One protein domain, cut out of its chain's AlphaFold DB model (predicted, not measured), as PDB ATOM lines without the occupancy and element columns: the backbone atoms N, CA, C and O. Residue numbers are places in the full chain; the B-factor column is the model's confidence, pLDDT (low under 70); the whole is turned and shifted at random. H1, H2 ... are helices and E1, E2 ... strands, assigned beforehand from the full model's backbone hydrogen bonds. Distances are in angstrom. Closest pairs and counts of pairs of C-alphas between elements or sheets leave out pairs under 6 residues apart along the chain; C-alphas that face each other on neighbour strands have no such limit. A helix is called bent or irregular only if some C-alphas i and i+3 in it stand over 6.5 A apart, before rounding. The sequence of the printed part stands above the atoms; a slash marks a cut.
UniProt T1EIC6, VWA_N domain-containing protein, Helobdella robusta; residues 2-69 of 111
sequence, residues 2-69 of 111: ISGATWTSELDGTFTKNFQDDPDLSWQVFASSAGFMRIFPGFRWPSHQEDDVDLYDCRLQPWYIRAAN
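This is residues 2 to 69 of the 111 residues of the protein "VWA_N domain-containing protein" of Helobdella robusta (UniProt T1EIC6). A small antiparallel hairpin, E1 and E2, forms the middle of a loose structure, with the long, kinked helix H1 along one side of it and the short helix H2 near the end of E1. Between E2 and H2 the chain swings out in a wide loop, residues 41 to 61, of which residues 47 to 53 stick out free. The printed part has 68 residues, with two named helices and two named strands in the order H1, E1, E2, H2, and its class is mixed, helices and strands. The whole is loose, with a radius of gyration of the C-alphas of 13.8 A and spans of 39 by 29 by 26 A.

Strand E1 is residues 28 to 31 and strand E2 residues 37 to 40, each 10.3 A from first to last C-alpha. Helix H1, residues 2 to 21, runs 30.2 A from C-alpha 2 at (3.751, 7.432, 39.069) to C-alpha 21 at (26.848, 25.880, 45.008). It has a kink of 42 degrees near residue 10; it is neither bent nor irregular, but only just: C-alphas 7 and 10 are 6.3 A apart. Helix H2, residues 62 to 68, is 9.8 A long and ends with C-alpha 68 at (7.555, 25.366, 25.406).

E1 and E2 are a hairpin with a tight link, antiparallel at 173 degrees; N 28 and O 40 are 2.8 A apart, within hydrogen-bond range, and so are N 30 and O 38, at 2.9 A. The closest C-alphas of H1 and E2 are those of Phe 15 and Phe 40, 6.5 A apart. Those of E1 and H2 are Ala 31 and Tyr 64, at 7.6 A. H1 and H2 are apart. Every O i to N i+4 pair is within hydrogen-bond range in H2, and 11 of 16 in H1.

The two C-alphas farthest apart, those of Asp 21 and Asp 51, are 40.5 A from each other. The printed part has no cut. The link from E2 to H2 is long, with 21 residues. The mean pLDDT of the printed part is 88.9, and residues 47 to 51 are under 70.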
ATOM      1  N   ILE A   2       2.845   8.218  38.193       77.25
ATOM      2  CA  ILE A   2       3.751   7.432  39.069       77.25
ATOM      3  C   ILE A   2       5.133   7.190  38.441       77.25
ATOM      4  O   ILE A   2       6.139   7.543  39.040       77.25
ATOM      5  N   SER A   3       5.188   6.701  37.196       85.75
ATOM      6  CA  SER A   3       6.459   6.578  36.458       85.75
ATOM      7  C   SER A   3       7.189   7.924  36.328       85.75
ATOM      8  O   SER A   3       8.408   7.977  36.451       85.75
ATOM      9  N   GLY A   4       6.425   9.012  36.168       83.81
ATOM     10  CA  GLY A   4       6.905  10.394  36.149       83.81
ATOM     11  C   GLY A   4       7.665  10.786  37.413       83.81
ATOM     12  O   GLY A   4       8.777  11.299  37.341       83.81
ATOM     13  N   ALA A   5       7.079  10.498  38.572       86.81
ATOM     14  CA  ALA A   5       7.690  10.758  39.870       86.81
ATOM     15  C   ALA A   5       8.968   9.932  40.091       86.81
ATOM     16  O   ALA A   5       9.914  10.437  40.689       86.81
ATOM     17  N   THR A   6       9.012   8.694  39.585       90.12
ATOM     18  CA  THR A   6      10.191   7.825  39.700       90.12
ATOM     19  C   THR A   6      11.378   8.369  38.916       90.12
ATOM     20  O   THR A   6      12.434   8.565  39.503       90.12
ATOM     21  N   TRP A   7      11.232   8.660  37.619       89.75
ATOM     22  CA  TRP A   7      12.385   9.111  36.824       89.75
ATOM     23  C   TRP A   7      12.831  10.528  37.204       89.75
ATOM     24  O   TRP A   7      14.017  10.831  37.194       89.75
ATOM     25  N   THR A   8      11.898  11.391  37.618       93.50
ATOM     26  CA  THR A   8      12.239  12.753  38.065       93.50
ATOM     27  C   THR A   8      12.887  12.812  39.446       93.50
ATOM     28  O   THR A   8      13.333  13.885  39.842       93.50
ATOM     29  N   SER A   9      12.974  11.697  40.181       91.69
ATOM     30  CA  SER A   9      13.697  11.643  41.462       91.69
ATOM     31  C   SER A   9      15.201  11.894  41.306       91.69
ATOM     32  O   SER A   9      15.836  12.430  42.208       91.69
ATOM     33  N   GLU A  10      15.764  11.611  40.129       93.25
ATOM     34  CA  GLU A  10      17.173  11.882  39.816       93.25
ATOM     35  C   GLU A  10      17.500  13.387  39.814       93.25
ATOM     36  O   GLU A  10      18.653  13.782  40.009       93.25
ATOM     37  N   LEU A  11      16.487  14.251  39.660       94.38
ATOM     38  CA  LEU A  11      16.655  15.704  39.716       94.38
ATOM     39  C   LEU A  11      16.976  16.205  41.130       94.38
ATOM     40  O   LEU A  11      17.611  17.249  41.258       94.38
ATOM     41  N   ASP A  12      16.609  15.468  42.183       93.69
ATOM     42  CA  ASP A  12      16.767  15.922  43.572       93.69
ATOM     43  C   ASP A  12      18.244  16.132  43.948       93.69
ATOM     44  O   ASP A  12      18.591  17.098  44.635       93.69
ATOM     45  N   GLY A  13      19.137  15.272  43.440       94.81
ATOM     46  CA  GLY A  13      20.582  15.427  43.623       94.81
ATOM     47  C   GLY A  13      21.126  16.677  42.928       94.81
ATOM     48  O   GLY A  13      21.949  17.394  43.496       94.81
ATOM     49  N   THR A  14      20.611  16.985  41.735       95.50
ATOM     50  CA  THR A  14      20.989  18.193  40.985       95.50
ATOM     51  C   THR A  14      20.472  19.450  41.679       95.50
ATOM     52  O   THR A  14      21.229  20.398  41.864       95.50
ATOM     53  N   PHE A  15      19.216  19.445  42.135       95.94
ATOM     54  CA  PHE A  15      18.638  20.578  42.855       95.94
ATOM     55  C   PHE A  15      19.390  20.889  44.146       95.94
ATOM     56  O   PHE A  15      19.711  22.049  44.412       95.94
ATOM     57  N   THR A  16      19.725  19.851  44.913       94.56
ATOM     58  CA  THR A  16      20.494  20.000  46.153       94.56
ATOM     59  C   THR A  16      21.880  20.568  45.874       94.56
ATOM     60  O   THR A  16      22.310  21.486  46.564       94.56
ATOM     61  N   LYS A  17      22.560  20.064  44.838       96.44
ATOM     62  CA  LYS A  17      23.880  20.556  44.442       96.44
ATOM     63  C   LYS A  17      23.842  22.031  44.038       96.44
ATOM     64  O   LYS A  17      24.621  22.811  44.564       96.44
ATOM     65  N   ASN A  18      22.903  22.426  43.179       95.69
ATOM     66  CA  ASN A  18      22.773  23.819  42.740       95.69
ATOM     67  C   ASN A  18      22.558  24.780  43.918       95.69
ATOM     68  O   ASN A  18      23.107  25.872  43.921       95.69
ATOM     69  N   PHE A  19      21.788  24.363  44.926       94.50
ATOM     70  CA  PHE A  19      21.546  25.164  46.128       94.50
ATOM     71  C   PHE A  19      22.761  25.228  47.070       94.50
ATOM     72  O   PHE A  19      22.942  26.206  47.786       94.50
ATOM     73  N   GLN A  20      23.598  24.186  47.094       94.38
ATOM     74  CA  GLN A  20      24.865  24.205  47.834       94.38
ATOM     75  C   GLN A  20      25.914  25.087  47.151       94.38
ATOM     76  O   GLN A  20      26.682  25.754  47.842       94.38
ATOM     77  N   ASP A  21      25.937  25.074  45.818       96.62
ATOM     78  CA  ASP A  21      26.848  25.880  45.008       96.62
ATOM     79  C   ASP A  21      26.455  27.374  45.044       96.62
ATOM     80  O   ASP A  21      27.338  28.232  45.088       96.62
ATOM     81  N   ASP A  22      25.154  27.687  45.079       95.69
ATOM     82  CA  ASP A  22      24.614  29.046  45.204       95.69
ATOM     83  C   ASP A  22      23.470  29.117  46.244       95.69
ATOM     84  O   ASP A  22      22.315  28.805  45.928       95.69
ATOM     85  N   PRO A  23      23.768  29.543  47.488       90.75
ATOM     86  CA  PRO A  23      22.768  29.688  48.547       90.75
ATOM     87  C   PRO A  23      21.730  30.797  48.317       90.75
ATOM     88  O   PRO A  23      20.688  30.777  48.974       90.75
ATOM     89  N   ASP A  24      21.992  31.754  47.418       93.69
ATOM     90  CA  ASP A  24      21.054  32.841  47.097       93.69
ATOM     91  C   ASP A  24      20.014  32.409  46.041       93.69
ATOM     92  O   ASP A  24      19.068  33.146  45.724       93.69
ATOM     93  N   LEU A  25      20.142  31.187  45.510       92.19
ATOM     94  CA  LEU A  25      19.199  30.607  44.568       92.19
ATOM     95  C   LEU A  25      17.818  30.429  45.217       92.19
ATOM     96  O   LEU A  25      17.665  29.762  46.238       92.19
ATOM     97  N   SER A  26      16.787  30.999  44.586       90.06
ATOM     98  CA  SER A  26      15.410  30.949  45.095       90.06
ATOM     99  C   SER A  26      14.748  29.577  44.882       90.06
ATOM    100  O   SER A  26      14.959  28.643  45.648       90.06
ATOM    101  N   TRP A  27      13.923  29.436  43.840       91.31
ATOM    102  CA  TRP A  27      13.175  28.211  43.564       91.31
ATOM    103  C   TRP A  27      13.706  27.541  42.309       91.31
ATOM    104  O   TRP A  27      13.853  28.171  41.262       91.31
ATOM    105  N   GLN A  28      13.918  26.238  42.401       94.50
ATOM    106  CA  GLN A  28      14.191  25.378  41.261       94.50
ATOM    107  C   GLN A  28      12.921  24.599  40.947       94.50
ATOM    108  O   GLN A  28      12.359  23.936  41.820       94.50
ATOM    109  N   VAL A  29      12.447  24.705  39.707       93.62
ATOM    110  CA  VAL A  29      11.159  24.142  39.297       93.62
ATOM    111  C   VAL A  29      11.342  23.272  38.064       93.62
ATOM    112  O   VAL A  29      11.976  23.667  37.090       93.62
ATOM    113  N   PHE A  30      10.730  22.093  38.095       94.44
ATOM    114  CA  PHE A  30      10.530  21.249  36.925       94.44
ATOM    115  C   PHE A  30       9.030  21.053  36.718       94.44
ATOM    116  O   PHE A  30       8.336  20.640  37.643       94.44
ATOM    117  N   ALA A  31       8.534  21.294  35.507       94.62
ATOM    118  CA  ALA A  31       7.166  20.965  35.121       94.62
ATOM    119  C   ALA A  31       7.159  19.984  33.958       94.62
ATOM    120  O   ALA A  31       7.784  20.203  32.921       94.62
ATOM    121  N   SER A  32       6.412  18.901  34.128       93.56
ATOM    122  CA  SER A  32       6.217  17.902  33.094       93.56
ATOM    123  C   SER A  32       5.072  18.295  32.165       93.56
ATOM    124  O   SER A  32       4.044  18.810  32.599       93.56
ATOM    125  N   SER A  33       5.180  17.915  30.892       91.94
ATOM    126  CA  SER A  33       4.051  17.935  29.951       91.94
ATOM    127  C   SER A  33       2.863  17.077  30.416       91.94
ATOM    128  O   SER A  33       1.721  17.337  30.033       91.94
ATOM    129  N   ALA A  34       3.105  16.098  31.296       92.06
ATOM    130  CA  ALA A  34       2.066  15.295  31.937       92.06
ATOM    131  C   ALA A  34       1.298  16.036  33.054       92.06
ATOM    132  O   ALA A  34       0.392  15.447  33.639       92.06
ATOM    133  N   GLY A  35       1.649  17.291  33.364       89.94
ATOM    134  CA  GLY A  35       0.909  18.162  34.289       89.94
ATOM    135  C   GLY A  35       1.333  18.083  35.758       89.94
ATOM    136  O   GLY A  35       0.752  18.770  36.588       89.94
ATOM    137  N   PHE A  36       2.344  17.280  36.098       91.88
ATOM    138  CA  PHE A  36       2.939  17.292  37.439       91.88
ATOM    139  C   PHE A  36       4.176  18.190  37.473       91.88
ATOM    140  O   PHE A  36       4.876  18.334  36.467       91.88
ATOM    141  N   MET A  37       4.480  18.737  38.647       92.94
ATOM    142  CA  MET A  37       5.658  19.568  38.864       92.94
ATOM    143  C   MET A  37       6.459  19.117  40.086       92.94
ATOM    144  O   MET A  37       5.940  18.434  40.967       92.94
ATOM    145  N   ARG A  38       7.725  19.527  40.140       93.44
ATOM    146  CA  ARG A  38       8.592  19.442  41.316       93.44
ATOM    147  C   ARG A  38       9.126  20.828  41.619       93.44
ATOM    148  O   ARG A  38       9.488  21.551  40.690       93.44
ATOM    149  N   ILE A  39       9.189  21.169  42.900       93.50
ATOM    150  CA  ILE A  39       9.787  22.415  43.373       93.50
ATOM    151  C   ILE A  39      10.803  22.084  44.455       93.50
ATOM    152  O   ILE A  39      10.539  21.253  45.325       93.50
ATOM    153  N   PHE A  40      11.950  22.746  44.381       94.44
ATOM    154  CA  PHE A  40      12.995  22.695  45.383       94.44
ATOM    155  C   PHE A  40      13.401  24.125  45.797       94.44
ATOM    156  O   PHE A  40      13.597  24.960  44.911       94.44
ATOM    157  N   PRO A  41      13.557  24.419  47.100       93.00
ATOM    158  CA  PRO A  41      13.249  23.535  48.224       93.00
ATOM    159  C   PRO A  41      11.746  23.218  48.307       93.00
ATOM    160  O   PRO A  41      10.901  23.972  47.830       93.00
ATOM    161  N   GLY A  42      11.402  22.055  48.860       90.50
ATOM    162  CA  GLY A  42      10.003  21.662  49.009       90.50
ATOM    163  C   GLY A  42       9.298  22.538  50.044       90.50
ATOM    164  O   GLY A  42       9.835  22.775  51.125       90.50
ATOM    165  N   PHE A  43       8.081  22.985  49.743       90.06
ATOM    166  CA  PHE A  43       7.233  23.708  50.688       90.06
ATOM    167  C   PHE A  43       5.817  23.138  50.683       90.06
ATOM    168  O   PHE A  43       5.390  22.469  49.738       90.06
ATOM    169  N   ARG A  44       5.073  23.397  51.761       88.00
ATOM    170  CA  ARG A  44       3.644  23.092  51.789       88.00
ATOM    171  C   ARG A  44       2.950  24.028  50.811       88.00
ATOM    172  O   ARG A  44       2.943  25.235  51.041       88.00
ATOM    173  N   TRP A  45       2.360  23.456  49.767       86.56
ATOM    174  CA  TRP A  45       1.557  24.212  48.817       86.56
ATOM    175  C   TRP A  45       0.514  25.053  49.567       86.56
ATOM    176  O   TRP A  45      -0.139  24.504  50.463       86.56
ATOM    177  N   PRO A  46       0.391  26.361  49.278       80.38
ATOM    178  CA  PRO A  46      -0.575  27.215  49.942       80.38
ATOM    179  C   PRO A  46      -1.971  26.736  49.559       80.38
ATOM    180  O   PRO A  46      -2.497  27.074  48.506       80.38
ATOM    181  N   SER A  47      -2.575  25.914  50.411       69.81
ATOM    182  CA  SER A  47      -4.010  25.720  50.357       69.81
ATOM    183  C   SER A  47      -4.628  27.035  50.809       69.81
ATOM    184  O   SER A  47      -4.422  27.464  51.953       69.81
ATOM    185  N   HIS A  48      -5.392  27.668  49.926       61.84
ATOM    186  CA  HIS A  48      -6.432  28.583  50.370       61.84
ATOM    187  C   HIS A  48      -7.391  27.807  51.309       61.84
ATOM    188  O   HIS A  48      -7.243  26.595  51.474       61.84
ATOM    189  N   GLN A  49      -8.252  28.505  52.054       63.69
ATOM    190  CA  GLN A  49      -9.134  27.928  53.092       63.69
ATOM    191  C   GLN A  49      -9.750  26.575  52.683       63.69
ATOM    192  O   GLN A  49      -9.889  26.322  51.496       63.69
ATOM    193  N   GLU A  50     -10.147  25.731  53.646       62.12
ATOM    194  CA  GLU A  50     -10.573  24.324  53.440       62.12
ATOM    195  C   GLU A  50     -11.575  24.065  52.285       62.12
ATOM    196  O   GLU A  50     -11.659  22.932  51.817       62.12
ATOM    197  N   ASP A  51     -12.262  25.097  51.784       65.50
ATOM    198  CA  ASP A  51     -13.239  25.044  50.691       65.50
ATOM    199  C   ASP A  51     -12.756  25.589  49.324       65.50
ATOM    200  O   ASP A  51     -13.527  25.568  48.362       65.50
ATOM    201  N   ASP A  52     -11.520  26.084  49.192       72.62
ATOM    202  CA  ASP A  52     -11.017  26.659  47.936       72.62
ATOM    203  C   ASP A  52     -10.185  25.635  47.146       72.62
ATOM    204  O   ASP A  52      -9.087  25.228  47.542       72.62
ATOM    205  N   VAL A  53     -10.745  25.171  46.026       78.31
ATOM    206  CA  VAL A  53     -10.103  24.195  45.141       78.31
ATOM    207  C   VAL A  53      -9.099  24.919  44.258       78.31
ATOM    208  O   VAL A  53      -9.470  25.724  43.406       78.31
ATOM    209  N   ASP A  54      -7.825  24.567  44.403       82.75
ATOM    210  CA  ASP A  54      -6.787  25.108  43.539       82.75
ATOM    211  C   ASP A  54      -6.871  24.524  42.116       82.75
ATOM    212  O   ASP A  54      -6.851  23.307  41.909       82.75
ATOM    213  N   LEU A  55      -6.952  25.413  41.126       87.06
ATOM    214  CA  LEU A  55      -6.959  25.098  39.694       87.06
ATOM    215  C   LEU A  55      -5.568  25.244  39.059       87.06
ATOM    216  O   LEU A  55      -5.449  25.343  37.834       87.06
ATOM    217  N   TYR A  56      -4.515  25.291  39.874       88.94
ATOM    218  CA  TYR A  56      -3.151  25.441  39.403       88.94
ATOM    219  C   TYR A  56      -2.732  24.315  38.447       88.94
ATOM    220  O   TYR A  56      -2.665  23.137  38.802       88.94
ATOM    221  N   ASP A  57      -2.355  24.705  37.228       90.81
ATOM    222  CA  ASP A  57      -1.681  23.855  36.251       90.81
ATOM    223  C   ASP A  57      -0.365  24.520  35.838       90.81
ATOM    224  O   ASP A  57      -0.339  25.653  35.343       90.81
ATOM    225  N   CYS A  58       0.741  23.799  36.024       91.75
ATOM    226  CA  CYS A  58       2.078  24.263  35.669       91.75
ATOM    227  C   CYS A  58       2.237  24.560  34.166       91.75
ATOM    228  O   CYS A  58       3.043  25.410  33.794       91.75
ATOM    229  N   ARG A  59       1.447  23.916  33.300       92.06
ATOM    230  CA  ARG A  59       1.526  24.062  31.836       92.06
ATOM    231  C   ARG A  59       0.876  25.342  31.326       92.06
ATOM    232  O   ARG A  59       1.206  25.802  30.237       92.06
ATOM    233  N   LEU A  60      -0.039  25.903  32.112       90.81
ATOM    234  CA  LEU A  60      -0.700  27.172  31.816       90.81
ATOM    235  C   LEU A  60       0.106  28.373  32.319       90.81
ATOM    236  O   LEU A  60      -0.269  29.516  32.082       90.81
ATOM    237  N   GLN A  61       1.219  28.136  33.016       91.06
ATOM    238  CA  GLN A  61       2.017  29.220  33.560       91.06
ATOM    239  C   GLN A  61       2.802  29.935  32.452       91.06
ATOM    240  O   GLN A  61       3.402  29.267  31.603       91.06
ATOM    241  N   PRO A  62       2.910  31.277  32.488       90.69
ATOM    242  CA  PRO A  62       3.612  32.038  31.452       90.69
ATOM    243  C   PRO A  62       5.061  31.594  31.226       90.69
ATOM    244  O   PRO A  62       5.533  31.558  30.091       90.69
ATOM    245  N   TRP A  63       5.773  31.219  32.296       90.50
ATOM    246  CA  TRP A  63       7.149  30.724  32.202       90.50
ATOM    247  C   TRP A  63       7.238  29.381  31.467       90.50
ATOM    248  O   TRP A  63       8.187  29.167  30.715       90.50
ATOM    249  N   TYR A  64       6.243  28.501  31.633       93.25
ATOM    250  CA  TYR A  64       6.181  27.221  30.932       93.25
ATOM    251  C   TYR A  64       5.851  27.443  29.460       93.25
ATOM    252  O   TYR A  64       6.550  26.938  28.586       93.25
ATOM    253  N   ILE A  65       4.824  28.250  29.180       91.06
ATOM    254  CA  ILE A  65       4.379  28.554  27.816       91.06
ATOM    255  C   ILE A  65       5.513  29.186  27.005       91.06
ATOM    256  O   ILE A  65       5.745  28.766  25.873       91.06
ATOM    257  N   ARG A  66       6.247  30.141  27.591       89.56
ATOM    258  CA  ARG A  66       7.387  30.807  26.944       89.56
ATOM    259  C   ARG A  66       8.543  29.849  26.650       89.56
ATOM    260  O   ARG A  66       9.236  30.027  25.657       89.56
ATOM    261  N   ALA A  67       8.774  28.857  27.507       89.81
ATOM    262  CA  ALA A  67       9.815  27.857  27.281       89.81
ATOM    263  C   ALA A  67       9.384  26.783  26.265       89.81
ATOM    264  O   ALA A  67      10.213  26.278  25.512       89.81
ATOM    265  N   ALA A  68       8.097  26.427  26.249       89.44
ATOM    266  CA  ALA A  68       7.555  25.366  25.406       89.44
ATOM    267  C   ALA A  68       7.224  25.827  23.978       89.44
ATOM    268  O   ALA A  68       7.254  25.014  23.056       89.44
ATOM    269  N   ASN A  69       6.894  27.107  23.786       87.12
ATOM    270  CA  ASN A  69       6.462  27.654  22.504       87.12
ATOM    271  C   ASN A  69       7.329  28.832  22.067       87.12
ATOM    272  O   ASN A  69       7.797  29.626  22.875       87.12
TER     273      ASN A  69